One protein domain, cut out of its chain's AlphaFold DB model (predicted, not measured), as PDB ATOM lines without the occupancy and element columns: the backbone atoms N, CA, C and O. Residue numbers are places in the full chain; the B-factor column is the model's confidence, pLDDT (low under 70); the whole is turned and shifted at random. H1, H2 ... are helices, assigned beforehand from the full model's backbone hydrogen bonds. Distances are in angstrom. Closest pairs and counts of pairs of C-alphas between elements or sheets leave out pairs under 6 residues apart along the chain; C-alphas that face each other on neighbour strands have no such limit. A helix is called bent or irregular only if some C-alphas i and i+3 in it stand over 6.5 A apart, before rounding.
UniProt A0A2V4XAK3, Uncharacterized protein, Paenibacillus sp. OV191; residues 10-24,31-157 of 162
ATOM      1  N   ASP A  10      12.224 133.824  24.723       96.94
ATOM      2  CA  ASP A  10      10.767 133.776  24.823       96.94
ATOM      3  C   ASP A  10      10.247 132.355  25.077       96.94
ATOM      4  O   ASP A  10       9.462 132.160  26.000       96.94
ATOM      5  N   LEU A  11      10.744 131.351  24.342       96.94
ATOM      6  CA  LEU A  11      10.389 129.949  24.598       96.94
ATOM      7  C   LEU A  11      10.855 129.504  25.987       96.94
ATOM      8  O   LEU A  11      10.125 128.831  26.711       96.94
ATOM      9  N   LEU A  12      12.057 129.899  26.401       96.50
ATOM     10  CA  LEU A  12      12.540 129.553  27.733       96.50
ATOM     11  C   LEU A  12      11.700 130.192  28.850       96.50
ATOM     12  O   LEU A  12      11.360 129.520  29.822       96.50
ATOM     13  N   ASP A  13      11.369 131.475  28.706       97.12
ATOM     14  CA  ASP A  13      10.555 132.202  29.678       97.12
ATOM     15  C   ASP A  13       9.133 131.625  29.738       97.12
ATOM     16  O   ASP A  13       8.569 131.508  30.823       97.12
ATOM     17  N   GLU A  14       8.573 131.186  28.611       97.19
ATOM     18  CA  GLU A  14       7.277 130.512  28.584       97.19
ATOM     19  C   GLU A  14       7.286 129.191  29.360       97.19
ATOM     20  O   GLU A  14       6.412 128.967  30.199       97.19
ATOM     21  N   HIS A  15       8.282 128.334  29.118       97.81
ATOM     22  CA  HIS A  15       8.447 127.076  29.847       97.81
ATOM     23  C   HIS A  15       8.551 127.310  31.352       97.81
ATOM     24  O   HIS A  15       7.822 126.704  32.141       97.81
ATOM     25  N   ARG A  16       9.405 128.260  31.741       96.62
ATOM     26  CA  ARG A  16       9.540 128.693  33.126       96.62
ATOM     27  C   ARG A  16       8.192 129.130  33.703       96.62
ATOM     28  O   ARG A  16       7.767 128.602  34.726       96.62
ATOM     29  N   VAL A  17       7.510 130.090  33.077       97.12
ATOM     30  CA  VAL A  17       6.239 130.628  33.591       97.12
ATOM     31  C   VAL A  17       5.201 129.520  33.750       97.12
ATOM     32  O   VAL A  17       4.511 129.476  34.769       97.12
ATOM     33  N   TRP A  18       5.122 128.596  32.790       97.25
ATOM     34  CA  TRP A  18       4.197 127.473  32.869       97.25
ATOM     35  C   TRP A  18       4.495 126.567  34.069       97.25
ATOM     36  O   TRP A  18       3.583 126.301  34.855       97.25
ATOM     37  N   HIS A  19       5.750 126.147  34.264       95.50
ATOM     38  CA  HIS A  19       6.122 125.283  35.389       95.50
ATOM     39  C   HIS A  19       5.936 125.969  36.741       95.50
ATOM     40  O   HIS A  19       5.367 125.365  37.643       95.50
ATOM     41  N   HIS A  20       6.326 127.238  36.891       94.38
ATOM     42  CA  HIS A  20       6.119 127.969  38.151       94.38
ATOM     43  C   HIS A  20       4.629 128.125  38.503       94.38
ATOM     44  O   HIS A  20       4.284 128.156  39.681       94.38
ATOM     45  N   ALA A  21       3.740 128.178  37.508       93.94
ATOM     46  CA  ALA A  21       2.294 128.259  37.722       93.94
ATOM     47  C   ALA A  21       1.601 126.893  37.902       93.94
ATOM     48  O   ALA A  21       0.511 126.838  38.470       93.94
ATOM     49  N   ASN A  22       2.191 125.804  37.397       91.44
ATOM     50  CA  ASN A  22       1.549 124.484  37.335       91.44
ATOM     51  C   ASN A  22       2.315 123.388  38.088       91.44
ATOM     52  O   ASN A  22       1.910 122.233  38.015       91.44
ATOM     53  N   HIS A  23       3.401 123.707  38.795       86.44
ATOM     54  CA  HIS A  23       4.193 122.708  39.505       86.44
ATOM     55  C   HIS A  23       3.341 121.944  40.528       86.44
ATOM     56  O   HIS A  23       2.697 122.535  41.396       86.44
ATOM     57  N   VAL A  24       3.373 120.615  40.432       85.50
ATOM     58  CA  VAL A  24       2.739 119.704  41.385       85.50
ATOM     59  C   VAL A  24       3.836 118.997  42.167       85.50
ATOM     60  O   VAL A  24       4.780 118.461  41.590       85.50
ATOM     61  N   PRO A  31      -4.355 118.274  40.589       93.00
ATOM     62  CA  PRO A  31      -5.698 118.826  40.451       93.00
ATOM     63  C   PRO A  31      -6.337 118.399  39.115       93.00
ATOM     64  O   PRO A  31      -5.613 118.176  38.141       93.00
ATOM     65  N   PRO A  32      -7.679 118.352  39.015       95.62
ATOM     66  CA  PRO A  32      -8.358 118.001  37.768       95.62
ATOM     67  C   PRO A  32      -7.880 118.821  36.556       95.62
ATOM     68  O   PRO A  32      -7.676 120.041  36.628       95.62
ATOM     69  N   GLY A  33      -7.698 118.144  35.424       96.06
ATOM     70  CA  GLY A  33      -7.222 118.736  34.172       96.06
ATOM     71  C   GLY A  33      -5.718 119.031  34.132       96.06
ATOM     72  O   GLY A  33      -5.242 119.566  33.127       96.06
ATOM     73  N   PHE A  34      -4.960 118.747  35.196       96.62
ATOM     74  CA  PHE A  34      -3.511 118.947  35.220       96.62
ATOM     75  C   PHE A  34      -2.796 118.142  34.132       96.62
ATOM     76  O   PHE A  34      -2.014 118.712  33.373       96.62
ATOM     77  N   GLY A  35      -3.079 116.845  34.024       97.31
ATOM     78  CA  GLY A  35      -2.412 115.961  33.077       97.31
ATOM     79  C   GLY A  35      -2.677 116.355  31.629       97.31
ATOM     80  O   GLY A  35      -1.783 116.285  30.788       97.31
ATOM     81  N   GLU A  36      -3.884 116.847  31.345       98.00
ATOM     82  CA  GLU A  36      -4.214 117.362  30.019       98.00
ATOM     83  C   GLU A  36      -3.413 118.623  29.701       98.00
ATOM     84  O   GLU A  36      -2.809 118.709  28.629       98.00
ATOM     85  N   ARG A  37      -3.350 119.577  30.640       97.88
ATOM     86  CA  ARG A  37      -2.520 120.777  30.478       97.88
ATOM     87  C   ARG A  37      -1.050 120.412  30.300       97.88
ATOM     88  O   ARG A  37      -0.416 120.978  29.418       97.88
ATOM     89  N   PHE A  38      -0.536 119.460  31.078       98.12
ATOM     90  CA  PHE A  38       0.838 118.968  30.983       98.12
ATOM     91  C   PHE A  38       1.152 118.418  29.586       98.12
ATOM     92  O   PHE A  38       2.087 118.894  28.944       98.12
ATOM     93  N   LEU A  39       0.362 117.464  29.083       98.56
ATOM     94  CA  LEU A  39       0.638 116.832  27.789       98.56
ATOM     95  C   LEU A  39       0.493 117.808  26.620       98.56
ATOM     96  O   LEU A  39       1.351 117.841  25.737       98.56
ATOM     97  N   ARG A  40      -0.570 118.620  26.617       98.50
ATOM     98  CA  ARG A  40      -0.797 119.604  25.550       98.50
ATOM     99  C   ARG A  40       0.289 120.667  25.529       98.50
ATOM    100  O   ARG A  40       0.839 120.936  24.467       98.50
ATOM    101  N   PHE A  41       0.632 121.216  26.696       98.56
ATOM    102  CA  PHE A  41       1.678 122.225  26.800       98.56
ATOM    103  C   PHE A  41       3.006 121.708  26.250       98.56
ATOM    104  O   PHE A  41       3.577 122.337  25.362       98.56
ATOM    105  N   HIS A  42       3.472 120.545  26.715       98.69
ATOM    106  CA  HIS A  42       4.780 120.033  26.306       98.69
ATOM    107  C   HIS A  42       4.825 119.648  24.826       98.69
ATOM    108  O   HIS A  42       5.819 119.956  24.174       98.69
ATOM    109  N   ARG A  43       3.753 119.068  24.263       98.75
ATOM    110  CA  ARG A  43       3.648 118.824  22.813       98.75
ATOM    111  C   ARG A  43       3.754 120.128  22.017       98.75
ATOM    112  O   ARG A  43       4.587 120.248  21.118       98.75
ATOM    113  N   ASP A  44       2.930 121.119  22.355       98.50
ATOM    114  CA  ASP A  44       2.896 122.395  21.635       98.50
ATOM    115  C   ASP A  44       4.216 123.166  21.787       98.50
ATOM    116  O   ASP A  44       4.664 123.857  20.864       98.50
ATOM    117  N   PHE A  45       4.855 123.047  22.951       98.62
ATOM    118  CA  PHE A  45       6.171 123.602  23.234       98.62
ATOM    119  C   PHE A  45       7.254 122.973  22.351       98.62
ATOM    120  O   PHE A  45       7.906 123.695  21.591       98.62
ATOM    121  N   ILE A  46       7.415 121.642  22.375       98.44
ATOM    122  CA  ILE A  46       8.467 120.983  21.589       98.44
ATOM    123  C   ILE A  46       8.255 121.186  20.087       98.44
ATOM    124  O   ILE A  46       9.228 121.408  19.378       98.44
ATOM    125  N   TYR A  47       7.015 121.242  19.589       98.19
ATOM    126  CA  TYR A  47       6.763 121.509  18.167       98.19
ATOM    127  C   TYR A  47       7.146 122.931  17.749       98.19
ATOM    128  O   TYR A  47       7.618 123.143  16.630       98.19
ATOM    129  N   ARG A  48       6.995 123.922  18.633       98.25
ATOM    130  CA  ARG A  48       7.500 125.277  18.371       98.25
ATOM    131  C   ARG A  48       9.019 125.325  18.372       98.25
ATOM    132  O   ARG A  48       9.582 125.953  17.475       98.25
ATOM    133  N   VAL A  49       9.670 124.609  19.292       97.88
ATOM    134  CA  VAL A  49      11.129 124.458  19.259       97.88
ATOM    135  C   VAL A  49      11.571 123.764  17.977       97.88
ATOM    136  O   VAL A  49      12.496 124.250  17.341       97.88
ATOM    137  N   TYR A  50      10.907 122.687  17.546       97.56
ATOM    138  CA  TYR A  50      11.253 121.969  16.316       97.56
ATOM    139  C   TYR A  50      11.220 122.897  15.101       97.56
ATOM    140  O   TYR A  50      12.174 122.925  14.328       97.56
ATOM    141  N   ARG A  51      10.172 123.724  14.974       97.75
ATOM    142  CA  ARG A  51      10.070 124.718  13.893       97.75
ATOM    143  C   ARG A  51      11.182 125.761  13.944       97.75
ATOM    144  O   ARG A  51      11.765 126.067  12.908       97.75
ATOM    145  N   TRP A  52      11.473 126.308  15.123       97.44
ATOM    146  CA  TRP A  52      12.575 127.258  15.288       97.44
ATOM    147  C   TRP A  52      13.926 126.612  14.944       97.44
ATOM    148  O   TRP A  52      14.686 127.152  14.145       97.44
ATOM    149  N   HIS A  53      14.192 125.433  15.499       96.88
ATOM    150  CA  HIS A  53      15.431 124.684  15.333       96.88
ATOM    151  C   HIS A  53      15.682 124.311  13.863       96.88
ATOM    152  O   HIS A  53      16.796 124.475  13.364       96.88
ATOM    153  N   ASP A  54      14.643 123.863  13.151       96.50
ATOM    154  CA  ASP A  54      14.694 123.620  11.707       96.50
ATOM    155  C   ASP A  54      15.000 124.912  10.928       96.50
ATOM    156  O   ASP A  54      15.821 124.894  10.011       96.50
ATOM    157  N   GLY A  55      14.402 126.044  11.316       96.94
ATOM    158  CA  GLY A  55      14.668 127.353  10.709       96.94
ATOM    159  C   GLY A  55      16.112 127.843  10.883       96.94
ATOM    160  O   GLY A  55      16.611 128.582  10.037       96.94
ATOM    161  N   MET A  56      16.801 127.396  11.937       96.25
ATOM    162  CA  MET A  56      18.224 127.678  12.168       96.25
ATOM    163  C   MET A  56      19.165 126.755  11.377       96.25
ATOM    164  O   MET A  56      20.374 126.988  11.363       96.25
ATOM    165  N   GLY A  57      18.646 125.699  10.739       95.69
ATOM    166  CA  GLY A  57      19.457 124.697  10.041       95.69
ATOM    167  C   GLY A  57      20.298 123.822  10.978       95.69
ATOM    168  O   GLY A  57      21.322 123.280  10.561       95.69
ATOM    169  N   TYR A  58      19.906 123.706  12.249       95.12
ATOM    170  CA  TYR A  58      20.610 122.885  13.233       95.12
ATOM    171  C   TYR A  58      20.359 121.385  13.021       95.12
ATOM    172  O   TYR A  58      19.369 120.964  12.420       95.12
ATOM    173  N   ASP A  59      21.261 120.554  13.544       94.38
ATOM    174  CA  ASP A  59      21.177 119.098  13.429       94.38
ATOM    175  C   ASP A  59      19.978 118.545  14.211       94.38
ATOM    176  O   ASP A  59      19.942 118.600  15.441       94.38
ATOM    177  N   ARG A  60      19.002 117.961  13.505       93.44
ATOM    178  CA  ARG A  60      17.766 117.411  14.096       93.44
ATOM    179  C   ARG A  60      18.002 116.397  15.213       93.44
ATOM    180  O   ARG A  60      17.114 116.193  16.038       93.44
ATOM    181  N   ARG A  61      19.182 115.777  15.288       94.06
ATOM    182  CA  ARG A  61      19.535 114.859  16.381       94.06
ATOM    183  C   ARG A  61      19.553 115.536  17.754       94.06
ATOM    184  O   ARG A  61      19.409 114.841  18.751       94.06
ATOM    185  N   TRP A  62      19.692 116.862  17.820       94.94
ATOM    186  CA  TRP A  62      19.687 117.625  19.077       94.94
ATOM    187  C   TRP A  62      18.295 117.782  19.694       94.94
ATOM    188  O   TRP A  62      18.175 118.142  20.859       94.94
ATOM    189  N   ILE A  63      17.243 117.508  18.925       96.44
ATOM    190  CA  ILE A  63      15.846 117.638  19.355       96.44
ATOM    191  C   ILE A  63      15.039 116.350  19.129       96.44
ATOM    192  O   ILE A  63      13.814 116.349  19.224       96.44
ATOM    193  N   ALA A  64      15.712 115.241  18.813       96.19
ATOM    194  CA  ALA A  64      15.060 113.959  18.575       96.19
ATOM    195  C   ALA A  64      14.522 113.359  19.885       96.19
ATOM    196  O   ALA A  64      15.211 113.371  20.898       96.19
ATOM    197  N   GLY A  65      13.315 112.794  19.866       97.75
ATOM    198  CA  GLY A  65      12.781 112.019  20.991       97.75
ATOM    199  C   GLY A  65      13.518 110.693  21.185       97.75
ATOM    200  O   GLY A  65      14.001 110.100  20.215       97.75
ATOM    201  N   TRP A  66      13.574 110.184  22.418       98.06
ATOM    202  CA  TRP A  66      13.897 108.773  22.617       98.06
ATOM    203  C   TRP A  66      12.777 107.906  22.038       98.06
ATOM    204  O   TRP A  66      11.596 108.200  22.193       98.06
ATOM    205  N   THR A  67      13.147 106.804  21.392       96.81
ATOM    206  CA  THR A  67      12.183 105.823  20.870       96.81
ATOM    207  C   THR A  67      11.695 104.853  21.951       96.81
ATOM    208  O   THR A  67      10.654 104.223  21.792       96.81
ATOM    209  N   GLN A  68      12.452 104.732  23.041       97.69
ATOM    210  CA  GLN A  68      12.168 103.931  24.231       97.69
ATOM    211  C   GLN A  68      12.960 104.496  25.415       97.69
ATOM    212  O   GLN A  68      13.971 105.170  25.200       97.69
ATOM    213  N   VAL A  69      12.573 104.181  26.654       98.44
ATOM    214  CA  VAL A  69      13.375 104.578  27.822       98.44
ATOM    215  C   VAL A  69      14.770 103.925  27.737       98.44
ATOM    216  O   VAL A  69      14.861 102.704  27.568       98.44
ATOM    217  N   PRO A  70      15.872 104.692  27.837       98.25
ATOM    218  CA  PRO A  70      17.220 104.134  27.786       98.25
ATOM    219  C   PRO A  70      17.533 103.219  28.973       98.25
ATOM    220  O   PRO A  70      17.144 103.498  30.107       98.25
ATOM    221  N   ASP A  71      18.348 102.186  28.750       98.12
ATOM    222  CA  ASP A  71      18.716 101.219  29.796       98.12
ATOM    223  C   ASP A  71      19.386 101.861  31.016       98.12
ATOM    224  O   ASP A  71      19.210 101.385  32.137       98.12
ATOM    225  N   PHE A  72      20.141 102.948  30.828       97.38
ATOM    226  CA  PHE A  72      20.769 103.644  31.950       97.38
ATOM    227  C   PHE A  72      19.738 104.307  32.873       97.38
ATOM    228  O   PHE A  72      19.988 104.372  34.070       97.38
ATOM    229  N   ILE A  73      18.581 104.729  32.346       98.38
ATOM    230  CA  ILE A  73      17.442 105.205  33.142       98.38
ATOM    231  C   ILE A  73      16.713 104.017  33.773       98.38
ATOM    232  O   ILE A  73      16.430 104.043  34.969       98.38
ATOM    233  N   ARG A  74      16.475 102.938  33.013       98.50
ATOM    234  CA  ARG A  74      15.765 101.744  33.513       98.50
ATOM    235  C   ARG A  74      16.451 101.054  34.698       98.50
ATOM    236  O   ARG A  74      15.812 100.323  35.444       98.50
ATOM    237  N   ARG A  75      17.758 101.263  34.873       98.00
ATOM    238  CA  ARG A  75      18.554 100.708  35.985       98.00
ATOM    239  C   ARG A  75      18.569 101.592  37.233       98.00
ATOM    240  O   ARG A  75      19.281 101.275  38.184       98.00
ATOM    241  N   THR A  76      17.850 102.711  37.231       97.88
ATOM    242  CA  THR A  76      17.850 103.648  38.359       97.88
ATOM    243  C   THR A  76      16.795 103.294  39.406       97.88
ATOM    244  O   THR A  76      15.767 102.718  39.061       97.88
ATOM    245  N   PRO A  77      17.006 103.646  40.689       97.06
ATOM    246  CA  PRO A  77      16.089 103.246  41.760       97.06
ATOM    247  C   PRO A  77      14.676 103.833  41.657       97.06
ATOM    248  O   PRO A  77      13.740 103.223  42.161       97.06
ATOM    249  N   CYS A  78      14.514 105.013  41.049       96.06
ATOM    250  CA  CYS A  78      13.207 105.664  40.915       96.06
ATOM    251  C   CYS A  78      12.398 105.171  39.711       96.06
ATOM    252  O   CYS A  78      11.230 105.532  39.576       96.06
ATOM    253  N   TYR A  79      13.016 104.406  38.808       98.12
ATOM    254  CA  TYR A  79      12.371 104.002  37.572       98.12
ATOM    255  C   TYR A  79      11.257 102.986  37.844       98.12
ATOM    256  O   TYR A  79      11.453 101.991  38.540       98.12
ATOM    257  N   ASN A  80      10.087 103.241  37.261       97.88
ATOM    258  CA  ASN A  80       8.892 102.422  37.414       97.88
ATOM    259  C   ASN A  80       8.614 101.648  36.113       97.88
ATOM    260  O   ASN A  80       8.089 102.200  35.140       97.88
ATOM    261  N   ALA A  81       8.987 100.367  36.096       98.19
ATOM    262  CA  ALA A  81       8.864  99.508  34.920       98.19
ATOM    263  C   ALA A  81       7.399  99.232  34.555       98.19
ATOM    264  O   ALA A  81       7.037  99.240  33.378       98.19
ATOM    265  N   GLU A  82       6.542  99.029  35.556       98.31
ATOM    266  CA  GLU A  82       5.112  98.793  35.376       98.31
ATOM    267  C   GLU A  82       4.422 100.016  34.755       98.31
ATOM    268  O   GLU A  82       3.548  99.874  33.896       98.31
ATOM    269  N   ALA A  83       4.839 101.226  35.141       98.25
ATOM    270  CA  ALA A  83       4.327 102.463  34.569       98.25
ATOM    271  C   ALA A  83       4.737 102.641  33.099       98.25
ATOM    272  O   ALA A  83       3.866 102.969  32.289       98.25
ATOM    273  N   GLU A  84       6.001 102.384  32.726       98.56
ATOM    274  CA  GLU A  84       6.409 102.401  31.307       98.56
ATOM    275  C   GLU A  84       5.590 101.377  30.512       98.56
ATOM    276  O   GLU A  84       5.003 101.728  29.486       98.56
ATOM    277  N   GLN A  85       5.483 100.137  31.005       98.19
ATOM    278  CA  GLN A  85       4.718  99.086  30.328       98.19
ATOM    279  C   GLN A  85       3.255  99.481  30.118       98.19
ATOM    280  O   GLN A  85       2.715  99.284  29.030       98.19
ATOM    281  N   ARG A  86       2.608 100.062  31.135       98.19
ATOM    282  CA  ARG A  86       1.214 100.502  31.035       98.19
ATOM    283  C   ARG A  86       1.028 101.583  29.977       98.19
ATOM    284  O   ARG A  86       0.118 101.479  29.162       98.19
ATOM    285  N   VAL A  87       1.881 102.604  29.985       98.00
ATOM    286  CA  VAL A  87       1.795 103.718  29.031       98.00
ATOM    287  C   VAL A  87       2.110 103.253  27.607       98.00
ATOM    288  O   VAL A  87       1.443 103.673  26.663       98.00
ATOM    289  N   GLN A  88       3.086 102.360  27.447       97.06
ATOM    290  CA  GLN A  88       3.532 101.892  26.139       97.06
ATOM    291  C   GLN A  88       2.579 100.872  25.504       97.06
ATOM    292  O   GLN A  88       2.304 100.968  24.308       97.06
ATOM    293  N   TYR A  89       2.108  99.890  26.277       96.56
ATOM    294  CA  TYR A  89       1.399  98.722  25.742       96.56
ATOM    295  C   TYR A  89      -0.097  98.701  26.041       96.56
ATOM    296  O   TYR A  89      -0.824  97.997  25.348       96.56
ATOM    297  N   TYR A  90      -0.563  99.477  27.024       96.62
ATOM    298  CA  TYR A  90      -1.973  99.522  27.424       96.62
ATOM    299  C   TYR A  90      -2.519 100.961  27.474       96.62
ATOM    300  O   TYR A  90      -3.105 101.367  28.490       96.62
ATOM    301  N   PRO A  91      -2.335 101.782  26.420       95.81
ATOM    302  CA  PRO A  91      -2.780 103.174  26.435       95.81
ATOM    303  C   PRO A  91      -4.306 103.320  26.607       95.81
ATOM    304  O   PRO A  91      -4.773 104.282  27.210       95.81
ATOM    305  N   GLU A  92      -5.114 102.351  26.176       94.69
ATOM    306  CA  GLU A  92      -6.567 102.317  26.405       94.69
ATOM    307  C   GLU A  92      -6.967 102.215  27.882       94.69
ATOM    308  O   GLU A  92      -8.126 102.465  28.218       94.69
ATOM    309  N   SER A  93      -6.029 101.860  28.766       96.69
ATOM    310  CA  SER A  93      -6.258 101.823  30.215       96.69
ATOM    311  C   SER A  93      -6.402 103.216  30.844       96.69
ATOM    312  O   SER A  93      -6.709 103.315  32.035       96.69
ATOM    313  N   PHE A  94      -6.177 104.285  30.071       97.19
ATOM    314  CA  PHE A  94      -6.393 105.672  30.474       97.19
ATOM    315  C   PHE A  94      -7.652 106.219  29.802       97.19
ATOM    316  O   PHE A  94      -7.686 106.397  28.586       97.19
ATOM    317  N   SER A  95      -8.669 106.504  30.613       94.88
ATOM    318  CA  SER A  95      -9.995 106.989  30.201       94.88
ATOM    319  C   SER A  95     -10.009 108.422  29.660       94.88
ATOM    320  O   SER A  95     -10.965 108.815  28.996       94.88
ATOM    321  N   SER A  96      -8.964 109.207  29.930       96.44
ATOM    322  CA  SER A  96      -8.836 110.595  29.487       96.44
ATOM    323  C   SER A  96      -7.370 111.004  29.324       96.44
ATOM    324  O   SER A  96      -6.468 110.376  29.889       96.44
ATOM    325  N   ILE A  97      -7.144 112.101  28.592       97.00
ATOM    326  CA  ILE A  97      -5.825 112.747  28.468       97.00
ATOM    327  C   ILE A  97      -5.321 113.168  29.853       97.00
ATOM    328  O   ILE A  97      -4.146 113.000  30.164       97.00
ATOM    329  N   ASP A  98      -6.219 113.665  30.706       97.50
ATOM    330  CA  ASP A  98      -5.887 114.077  32.068       97.50
ATOM    331  C   ASP A  98      -5.348 112.922  32.917       97.50
ATOM    332  O   ASP A  98      -4.337 113.066  33.610       97.50
ATOM    333  N   GLN A  99      -5.968 111.744  32.803       97.44
ATOM    334  CA  GLN A  99      -5.510 110.550  33.503       97.44
ATOM    335  C   GLN A  99      -4.149 110.078  32.979       97.44
ATOM    336  O   GLN A  99      -3.285 109.726  33.782       97.44
ATOM    337  N   LEU A 100      -3.943 110.088  31.657       98.25
ATOM    338  CA  LEU A 100      -2.660 109.731  31.047       98.25
ATOM    339  C   LEU A 100      -1.543 110.680  31.499       98.25
ATOM    340  O   LEU A 100      -0.504 110.230  31.979       98.25
ATOM    341  N   GLY A 101      -1.758 111.990  31.366       97.75
ATOM    342  CA  GLY A 101      -0.743 112.996  31.668       97.75
ATOM    343  C   GLY A 101      -0.369 113.027  33.144       97.75
ATOM    344  O   GLY A 101       0.812 113.025  33.474       97.75
ATOM    345  N   SER A 102      -1.363 112.957  34.034       96.94
ATOM    346  CA  SER A 102      -1.124 112.903  35.480       96.94
ATOM    347  C   SER A 102      -0.370 111.632  35.867       96.94
ATOM    348  O   SER A 102       0.519 111.670  36.713       96.94
ATOM    349  N   PHE A 103      -0.686 110.501  35.228       97.12
ATOM    350  CA  PHE A 103       0.023 109.249  35.470       97.12
ATOM    351  C   PHE A 103       1.492 109.329  35.040       97.12
ATOM    352  O   PHE A 103       2.362 108.938  35.817       97.12
ATOM    353  N   ILE A 104       1.775 109.858  33.844       97.62
ATOM    354  CA  ILE A 104       3.145 110.025  33.336       97.62
ATOM    355  C   ILE A 104       3.952 110.965  34.239       97.62
ATOM    356  O   ILE A 104       5.060 110.600  34.643       97.62
ATOM    357  N   GLU A 105       3.396 112.131  34.587       96.12
ATOM    358  CA  GLU A 105       4.081 113.117  35.430       96.12
ATOM    359  C   GLU A 105       4.479 112.511  36.783       96.12
ATOM    360  O   GLU A 105       5.626 112.620  37.214       96.12
ATOM    361  N   MET A 106       3.539 111.822  37.436       94.44
ATOM    362  CA  MET A 106       3.719 111.339  38.805       94.44
ATOM    363  C   MET A 106       4.558 110.057  38.916       94.44
ATOM    364  O   MET A 106       5.077 109.780  39.993       94.44
ATOM    365  N   ASN A 107       4.672 109.253  37.850       95.69
ATOM    366  CA  ASN A 107       5.312 107.929  37.923       95.69
ATOM    367  C   ASN A 107       6.615 107.807  37.127       95.69
ATOM    368  O   ASN A 107       7.383 106.882  37.387       95.69
ATOM    369  N   LEU A 108       6.851 108.672  36.138       97.25
ATOM    370  CA  LEU A 108       7.952 108.501  35.183       97.25
ATOM    371  C   LEU A 108       8.756 109.786  34.982       97.25
ATOM    372  O   LEU A 108       9.980 109.772  35.109       97.25
ATOM    373  N   HIS A 109       8.074 110.894  34.687       97.25
ATOM    374  CA  HIS A 109       8.700 112.117  34.184       97.25
ATOM    375  C   HIS A 109       9.778 112.685  35.120       97.25
ATOM    376  O   HIS A 109      10.913 112.896  34.687       97.25
ATOM    377  N   GLY A 110       9.463 112.853  36.409       95.12
ATOM    378  CA  GLY A 110      10.422 113.370  37.390       95.12
ATOM    379  C   GLY A 110      11.683 112.507  37.509       95.12
ATOM    380  O   GLY A 110      12.794 113.034  37.502       95.12
ATOM    381  N   CYS A 111      11.528 111.177  37.513       96.62
ATOM    382  CA  CYS A 111      12.662 110.250  37.543       96.62
ATOM    383  C   CYS A 111      13.543 110.393  36.292       96.62
ATOM    384  O   CYS A 111      14.769 110.370  36.394       96.62
ATOM    385  N   PHE A 112      12.941 110.581  35.112       98.31
ATOM    386  CA  PHE A 112      13.697 110.763  33.873       98.31
ATOM    387  C   PHE A 112      14.549 112.031  33.916       98.31
ATOM    388  O   PHE A 112      15.739 111.952  33.612       98.31
ATOM    389  N   HIS A 113      13.976 113.161  34.340       97.50
ATOM    390  CA  HIS A 113      14.717 114.416  34.492       97.50
ATOM    391  C   HIS A 113      15.845 114.293  35.513       97.50
ATOM    392  O   HIS A 113      17.001 114.571  35.185       97.50
ATOM    393  N   GLU A 114      15.541 113.818  36.723       96.94
ATOM    394  CA  GLU A 114      16.517 113.718  37.810       96.94
ATOM    395  C   GLU A 114      17.688 112.800  37.429       96.94
ATOM    396  O   GLU A 114      18.863 113.154  37.581       96.94
ATOM    397  N   MET A 115      17.380 111.617  36.894       97.88
ATOM    398  CA  MET A 115      18.395 110.614  36.595       97.88
ATOM    399  C   MET A 115      19.187 110.940  35.339       97.88
ATOM    400  O   MET A 115      20.400 110.732  35.340       97.88
ATOM    401  N   ALA A 116      18.563 111.482  34.291       97.38
ATOM    402  CA  ALA A 116      19.305 111.946  33.123       97.38
ATOM    403  C   ALA A 116      20.236 113.106  33.501       97.38
ATOM    404  O   ALA A 116      21.416 113.066  33.151       97.38
ATOM    405  N   ALA A 117      19.759 114.072  34.295       97.06
ATOM    406  CA  ALA A 117      20.567 115.199  34.758       97.06
ATOM    407  C   ALA A 117      21.796 114.718  35.538       97.06
ATOM    408  O   ALA A 117      22.919 115.165  35.290       97.06
ATOM    409  N   ARG A 118      21.603 113.753  36.444       96.88
ATOM    410  CA  ARG A 118      22.678 113.174  37.253       96.88
ATOM    411  C   ARG A 118      23.649 112.329  36.430       96.88
ATOM    412  O   ARG A 118      24.858 112.528  36.522       96.88
ATOM    413  N   LEU A 119      23.147 111.363  35.663       97.06
ATOM    414  CA  LEU A 119      23.973 110.355  34.986       97.06
ATOM    415  C   LEU A 119      24.705 110.911  33.763       97.06
ATOM    416  O   LEU A 119      25.763 110.398  33.405       97.06
ATOM    417  N   LEU A 120      24.173 111.967  33.143       95.50
ATOM    418  CA  LEU A 120      24.781 112.632  31.987       95.50
ATOM    419  C   LEU A 120      25.526 113.920  32.368       95.50
ATOM    420  O   LEU A 120      26.036 114.608  31.484       95.50
ATOM    421  N   ASN A 121      25.622 114.223  33.669       94.69
ATOM    422  CA  ASN A 121      26.276 115.411  34.220       94.69
ATOM    423  C   ASN A 121      25.739 116.728  33.618       94.69
ATOM    424  O   ASN A 121      26.494 117.594  33.176       94.69
ATOM    425  N   GLN A 122      24.412 116.854  33.589       94.12
ATOM    426  CA  GLN A 122      23.657 117.993  33.064       94.12
ATOM    427  C   GLN A 122      22.666 118.507  34.120       94.12
ATOM    428  O   GLN A 122      21.463 118.276  34.002       94.12
ATOM    429  N   PRO A 123      23.128 119.210  35.166       94.06
ATOM    430  CA  PRO A 123      22.251 119.655  36.253       94.06
ATOM    431  C   PRO A 123      21.111 120.570  35.773       94.06
ATOM    432  O   PRO A 123      20.011 120.494  36.310       94.06
ATOM    433  N   GLU A 124      21.342 121.365  34.721       94.94
ATOM    434  CA  GLU A 124      20.326 122.239  34.109       94.94
ATOM    435  C   GLU A 124      19.108 121.467  33.571       94.94
ATOM    436  O   GLU A 124      18.041 122.052  33.421       94.94
ATOM    437  N   LEU A 125      19.230 120.164  33.280       96.50
ATOM    438  CA  LEU A 125      18.108 119.344  32.812       96.50
ATOM    439  C   LEU A 125      17.034 119.145  33.894       96.50
ATOM    440  O   LEU A 125      15.877 118.916  33.556       96.50
ATOM    441  N   ASN A 126      17.395 119.257  35.175       95.06
ATOM    442  CA  ASN A 126      16.457 119.162  36.297       95.06
ATOM    443  C   ASN A 126      16.031 120.543  36.836       95.06
ATOM    444  O   ASN A 126      15.554 120.649  37.962       95.06
ATOM    445  N   ASP A 127      16.241 121.605  36.055       95.06
ATOM    446  CA  ASP A 127      15.864 122.978  36.392       95.06
ATOM    447  C   ASP A 127      14.796 123.475  35.410       95.06
ATOM    448  O   ASP A 127      15.051 123.593  34.209       95.06
ATOM    449  N   PHE A 128      13.599 123.803  35.906       92.62
ATOM    450  CA  PHE A 128      12.499 124.301  35.074       92.62
ATOM    451  C   PHE A 128      12.849 125.578  34.296       92.62
ATOM    452  O   PHE A 128      12.264 125.835  33.243       92.62
ATOM    453  N   ASP A 129      13.813 126.367  34.764       94.94
ATOM    454  CA  ASP A 129      14.207 127.616  34.120       94.94
ATOM    455  C   ASP A 129      15.190 127.390  32.958       94.94
ATOM    456  O   ASP A 129      15.402 128.295  32.145       94.94
ATOM    457  N   LEU A 130      15.818 126.209  32.876       95.75
ATOM    458  CA  LEU A 130      16.958 125.951  31.987       95.75
ATOM    459  C   LEU A 130      16.831 124.673  31.150       95.75
ATOM    460  O   LEU A 130      17.432 124.611  30.071       95.75
ATOM    461  N   ALA A 131      16.043 123.691  31.593       96.88
ATOM    462  CA  ALA A 131      15.955 122.357  31.003       96.88
ATOM    463  C   ALA A 131      15.742 122.346  29.480       96.88
ATOM    464  O   ALA A 131      16.489 121.615  28.819       96.88
ATOM    465  N   PRO A 132      14.878 123.201  28.881       97.56
ATOM    466  CA  PRO A 132      14.673 123.237  27.431       97.56
ATOM    467  C   PRO A 132      15.933 123.480  26.593       97.56
ATOM    468  O   PRO A 132      15.935 123.254  25.387       97.56
ATOM    469  N   ARG A 133      17.036 123.938  27.187       95.62
ATOM    470  CA  ARG A 133      18.302 124.142  26.468       95.62
ATOM    471  C   ARG A 133      19.085 122.848  26.235       95.62
ATOM    472  O   ARG A 133      20.110 122.895  25.559       95.62
ATOM    473  N   ASN A 134      18.659 121.719  26.797       96.12
ATOM    474  CA  ASN A 134      19.384 120.450  26.746       96.12
ATOM    475  C   ASN A 134      18.760 119.498  25.722       96.12
ATOM    476  O   ASN A 134      17.541 119.404  25.627       96.12
ATOM    477  N   THR A 135      19.590 118.752  24.988       96.56
ATOM    478  CA  THR A 135      19.117 117.730  24.030       96.56
ATOM    479  C   THR A 135      18.200 116.712  24.719       96.56
ATOM    480  O   THR A 135      17.156 116.319  24.203       96.56
ATOM    481  N   GLU A 136      18.569 116.327  25.934       97.38
ATOM    482  CA  GLU A 136      17.902 115.324  26.747       97.38
ATOM    483  C   GLU A 136      16.482 115.734  27.176       97.38
ATOM    484  O   GLU A 136      15.632 114.866  27.362       97.38
ATOM    485  N   PHE A 137      16.175 117.036  27.225       98.31
ATOM    486  CA  PHE A 137      14.802 117.520  27.399       98.31
ATOM    487  C   PHE A 137      13.906 117.020  26.257       98.31
ATOM    488  O   PHE A 137      12.843 116.447  26.480       98.31
ATOM    489  N   TYR A 138      14.366 117.154  25.012       98.38
ATOM    490  CA  TYR A 138      13.622 116.702  23.833       98.38
ATOM    491  C   TYR A 138      13.598 115.192  23.706       98.38
ATOM    492  O   TYR A 138      12.610 114.638  23.230       98.38
ATOM    493  N   ASN A 139      14.655 114.522  24.159       98.25
ATOM    494  CA  ASN A 139      14.642 113.076  24.258       98.25
ATOM    495  C   ASN A 139      13.478 112.587  25.145       98.25
ATOM    496  O   ASN A 139      12.709 111.723  24.719       98.25
ATOM    497  N   ILE A 140      13.324 113.176  26.337       98.69
ATOM    498  CA  ILE A 140      12.270 112.842  27.306       98.69
ATOM    499  C   ILE A 140      10.888 113.234  26.770       98.69
ATOM    500  O   ILE A 140       9.996 112.391  26.671       98.69
ATOM    501  N   HIS A 141      10.698 114.496  26.380       98.81
ATOM    502  CA  HIS A 141       9.383 114.980  25.959       98.81
ATOM    503  C   HIS A 141       8.945 114.433  24.599       98.81
ATOM    504  O   HIS A 141       7.750 114.253  24.385       98.81
ATOM    505  N   GLY A 142       9.876 114.091  23.707       98.62
ATOM    506  CA  GLY A 142       9.559 113.390  22.463       98.62
ATOM    507  C   GLY A 142       9.080 111.952  22.701       98.62
ATOM    508  O   GLY A 142       8.164 111.497  22.018       98.62
ATOM    509  N   LEU A 143       9.631 111.251  23.701       98.81
ATOM    510  CA  LEU A 143       9.123 109.938  24.124       98.81
ATOM    511  C   LEU A 143       7.702 110.049  24.696       98.81
ATOM    512  O   LEU A 143       6.817 109.279  24.322       98.81
ATOM    513  N   ILE A 144       7.471 111.038  25.565       98.81
ATOM    514  CA  ILE A 144       6.148 111.308  26.145       98.81
ATOM    515  C   ILE A 144       5.136 111.686  25.058       98.81
ATOM    516  O   ILE A 144       4.012 111.181  25.070       98.81
ATOM    517  N   ASP A 145       5.523 112.521  24.090       98.75
ATOM    518  CA  ASP A 145       4.661 112.873  22.961       98.75
ATOM    519  C   ASP A 145       4.301 111.640  22.127       98.75
ATOM    520  O   ASP A 145       3.141 111.452  21.764       98.75
ATOM    521  N   GLN A 146       5.253 110.731  21.897       98.44
ATOM    522  CA  GLN A 146       4.980 109.481  21.191       98.44
ATOM    523  C   GLN A 146       3.974 108.594  21.942       98.44
ATOM    524  O   GLN A 146       3.092 107.998  21.313       98.44
ATOM    525  N   TRP A 147       4.064 108.518  23.271       98.62
ATOM    526  CA  TRP A 147       3.058 107.837  24.090       98.62
ATOM    527  C   TRP A 147       1.689 108.513  24.006       98.62
ATOM    528  O   TRP A 147       0.676 107.828  23.853       98.62
ATOM    529  N   TYR A 148       1.651 109.845  24.020       98.44
ATOM    530  CA  TYR A 148       0.413 110.600  23.856       98.44
ATOM    531  C   TYR A 148      -0.219 110.373  22.468       98.44
ATOM    532  O   TYR A 148      -1.408 110.069  22.377       98.44
ATOM    533  N   ILE A 149       0.571 110.389  21.390       97.69
ATOM    534  CA  ILE A 149       0.118 110.053  20.028       97.69
ATOM    535  C   ILE A 149      -0.465 108.634  19.976       97.69
ATOM    536  O   ILE A 149      -1.490 108.398  19.331       97.69
ATOM    537  N   ASN A 150       0.179 107.667  20.636       97.06
ATOM    538  CA  ASN A 150      -0.306 106.287  20.660       97.06
ATOM    539  C   ASN A 150      -1.655 106.179  21.378       97.06
ATOM    540  O   ASN A 150      -2.557 105.509  20.876       97.06
ATOM    541  N   TRP A 151      -1.829 106.895  22.490       97.62
ATOM    542  CA  TRP A 151      -3.117 107.000  23.170       97.62
ATOM    543  C   TRP A 151      -4.201 107.599  22.267       97.62
ATOM    544  O   TRP A 151      -5.270 107.004  22.122       97.62
ATOM    545  N   GLU A 152      -3.915 108.710  21.581       96.44
ATOM    546  CA  GLU A 152      -4.871 109.340  20.658       96.44
ATOM    547  C   GLU A 152      -5.290 108.390  19.534       96.44
ATOM    548  O   GLU A 152      -6.468 108.325  19.181       96.44
ATOM    549  N   ARG A 153      -4.349 107.608  18.991       94.75
ATOM    550  CA  ARG A 153      -4.645 106.599  17.963       94.75
ATOM    551  C   ARG A 153      -5.583 105.518  18.490       94.75
ATOM    552  O   ARG A 153      -6.554 105.187  17.812       94.75
ATOM    553  N   THR A 154      -5.338 105.003  19.691       91.44
ATOM    554  CA  THR A 154      -6.179 103.965  20.301       91.44
ATOM    555  C   THR A 154      -7.612 104.452  20.540       91.44
ATOM    556  O   THR A 154      -8.571 103.745  20.219       91.44
ATOM    557  N   TRP A 155      -7.790 105.688  21.015       85.75
ATOM    558  CA  TRP A 155      -9.121 106.281  21.204       85.75
ATOM    559  C   TRP A 155      -9.795 106.696  19.892       85.75
ATOM    560  O   TRP A 155     -11.000 106.497  19.731       85.75
ATOM    561  N   GLY A 156      -9.030 107.185  18.915       71.69
ATOM    562  CA  GLY A 156      -9.522 107.497  17.572       71.69
ATOM    563  C   GLY A 156      -9.984 106.263  16.786       71.69
ATOM    564  O   GLY A 156     -10.886 106.372  15.958       71.69
ATOM    565  N   ILE A 157      -9.412 105.082  17.055       65.81
ATOM    566  CA  ILE A 157      -9.901 103.801  16.523       65.81
ATOM    567  C   ILE A 157     -11.226 103.412  17.192       65.81
ATOM    568  O   ILE A 157     -12.169 103.053  16.489       65.81
TER     569      ILE A 157
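Overview. This is residues 10 to 24 and 31 to 157 of the 162 residues of an uncharacterized protein of Paenibacillus sp. OV191 (UniProt A0A2V4XAK3). A compact body of helices has two long helices, H2 and H7, crossing steeply, with H1 beside H2 on the outside and the bent helix H5 running opposite ways to H7 along another side. H2 stands about perpendicular to the first arm of H5, and the short helices H3, H4 and H6 sit round H5. The printed part has 142 residues with seven named helices, H1 to H7 in chain order, and no named strand; the class is all helix. The radius of gyration of the C-alphas is 14.6 A, and the outline is rounded, spanning 38 by 32 by 29 A.

Arrangement. H1, residues 10 to 22, touches H2, residues 34 to 55, at a shallow tilt of 8 degrees, opposite ways; their closest C-alphas, of Leu 11 and Val 49, are 7.7 A apart. H3, residues 71 to 74, is apart from H2. H4, residues 81 to 89, is close to H3 but not clearly touching, with the C-alphas of Arg 74 and Ala 81 7.4 A apart as the closest. H5, residues 97 to 119, was assigned as one helix by its hydrogen bonds but is bent: C-alphas 107 and 110 are 7.5 A apart, and its arms H5a, residues 97 to 107, and H5b, residues 110 to 119, stand at a steep tilt of 41 degrees. H5 is the hub, touching five other helices. H4 and H5a form a helical hairpin at 27 degrees, closest at the C-alphas of Ala 83 and Asn 107, 6.5 A. H2, with residues 34 to 39 alone, touches H5a about perpendicular at 86 degrees, with the C-alphas of Gly 35 and Gly 101 3.7 A apart as the closest. H3 and H5b only just touch, with 3 pairs of C-alphas within 8 A, closest Ile 73 and Met 115 at 6.5 A. H6, residues 123 to 126, touches H5b, closest at the C-alphas of Ala 117 and Pro 123, 5.0 A. H7, residues 135 to 157, touches H2 with residues 138 to 148 alone, at a steep tilt of 61 degrees, opposite ways; the C-alphas of Arg 43 and Asp 145 are closest, 6.0 A. Its residues 136 to 140 alone touch H5b at a shallow tilt of 31 degrees, opposite ways, closest at the C-alphas of Phe 112 and Ile 140, 7.0 A. Every O i to N i+4 pair is within hydrogen-bond range in H1, H2, H4, H5a, H5b and H7; H3 and H6 are too short for such a pair.

Along the chain. H1 begins at C-alpha 10, (10.767, 133.776, 24.823), and is 18.1 A long. H2 is 31.7 A long and H7 33.1 A, ending at C-alpha 157, (-9.901, 103.801, 16.523).

Size, cuts and confidence. The farthest C-alphas, of Asn 121 and Ile 157, are 41.9 A apart. Residues 25 to 30 are not printed, and C-alphas 24 and 31 are 8.5 A apart across this cut. The link from H2 to H3 is long, residues 56 to 70. Only residue 157 has pLDDT under 70.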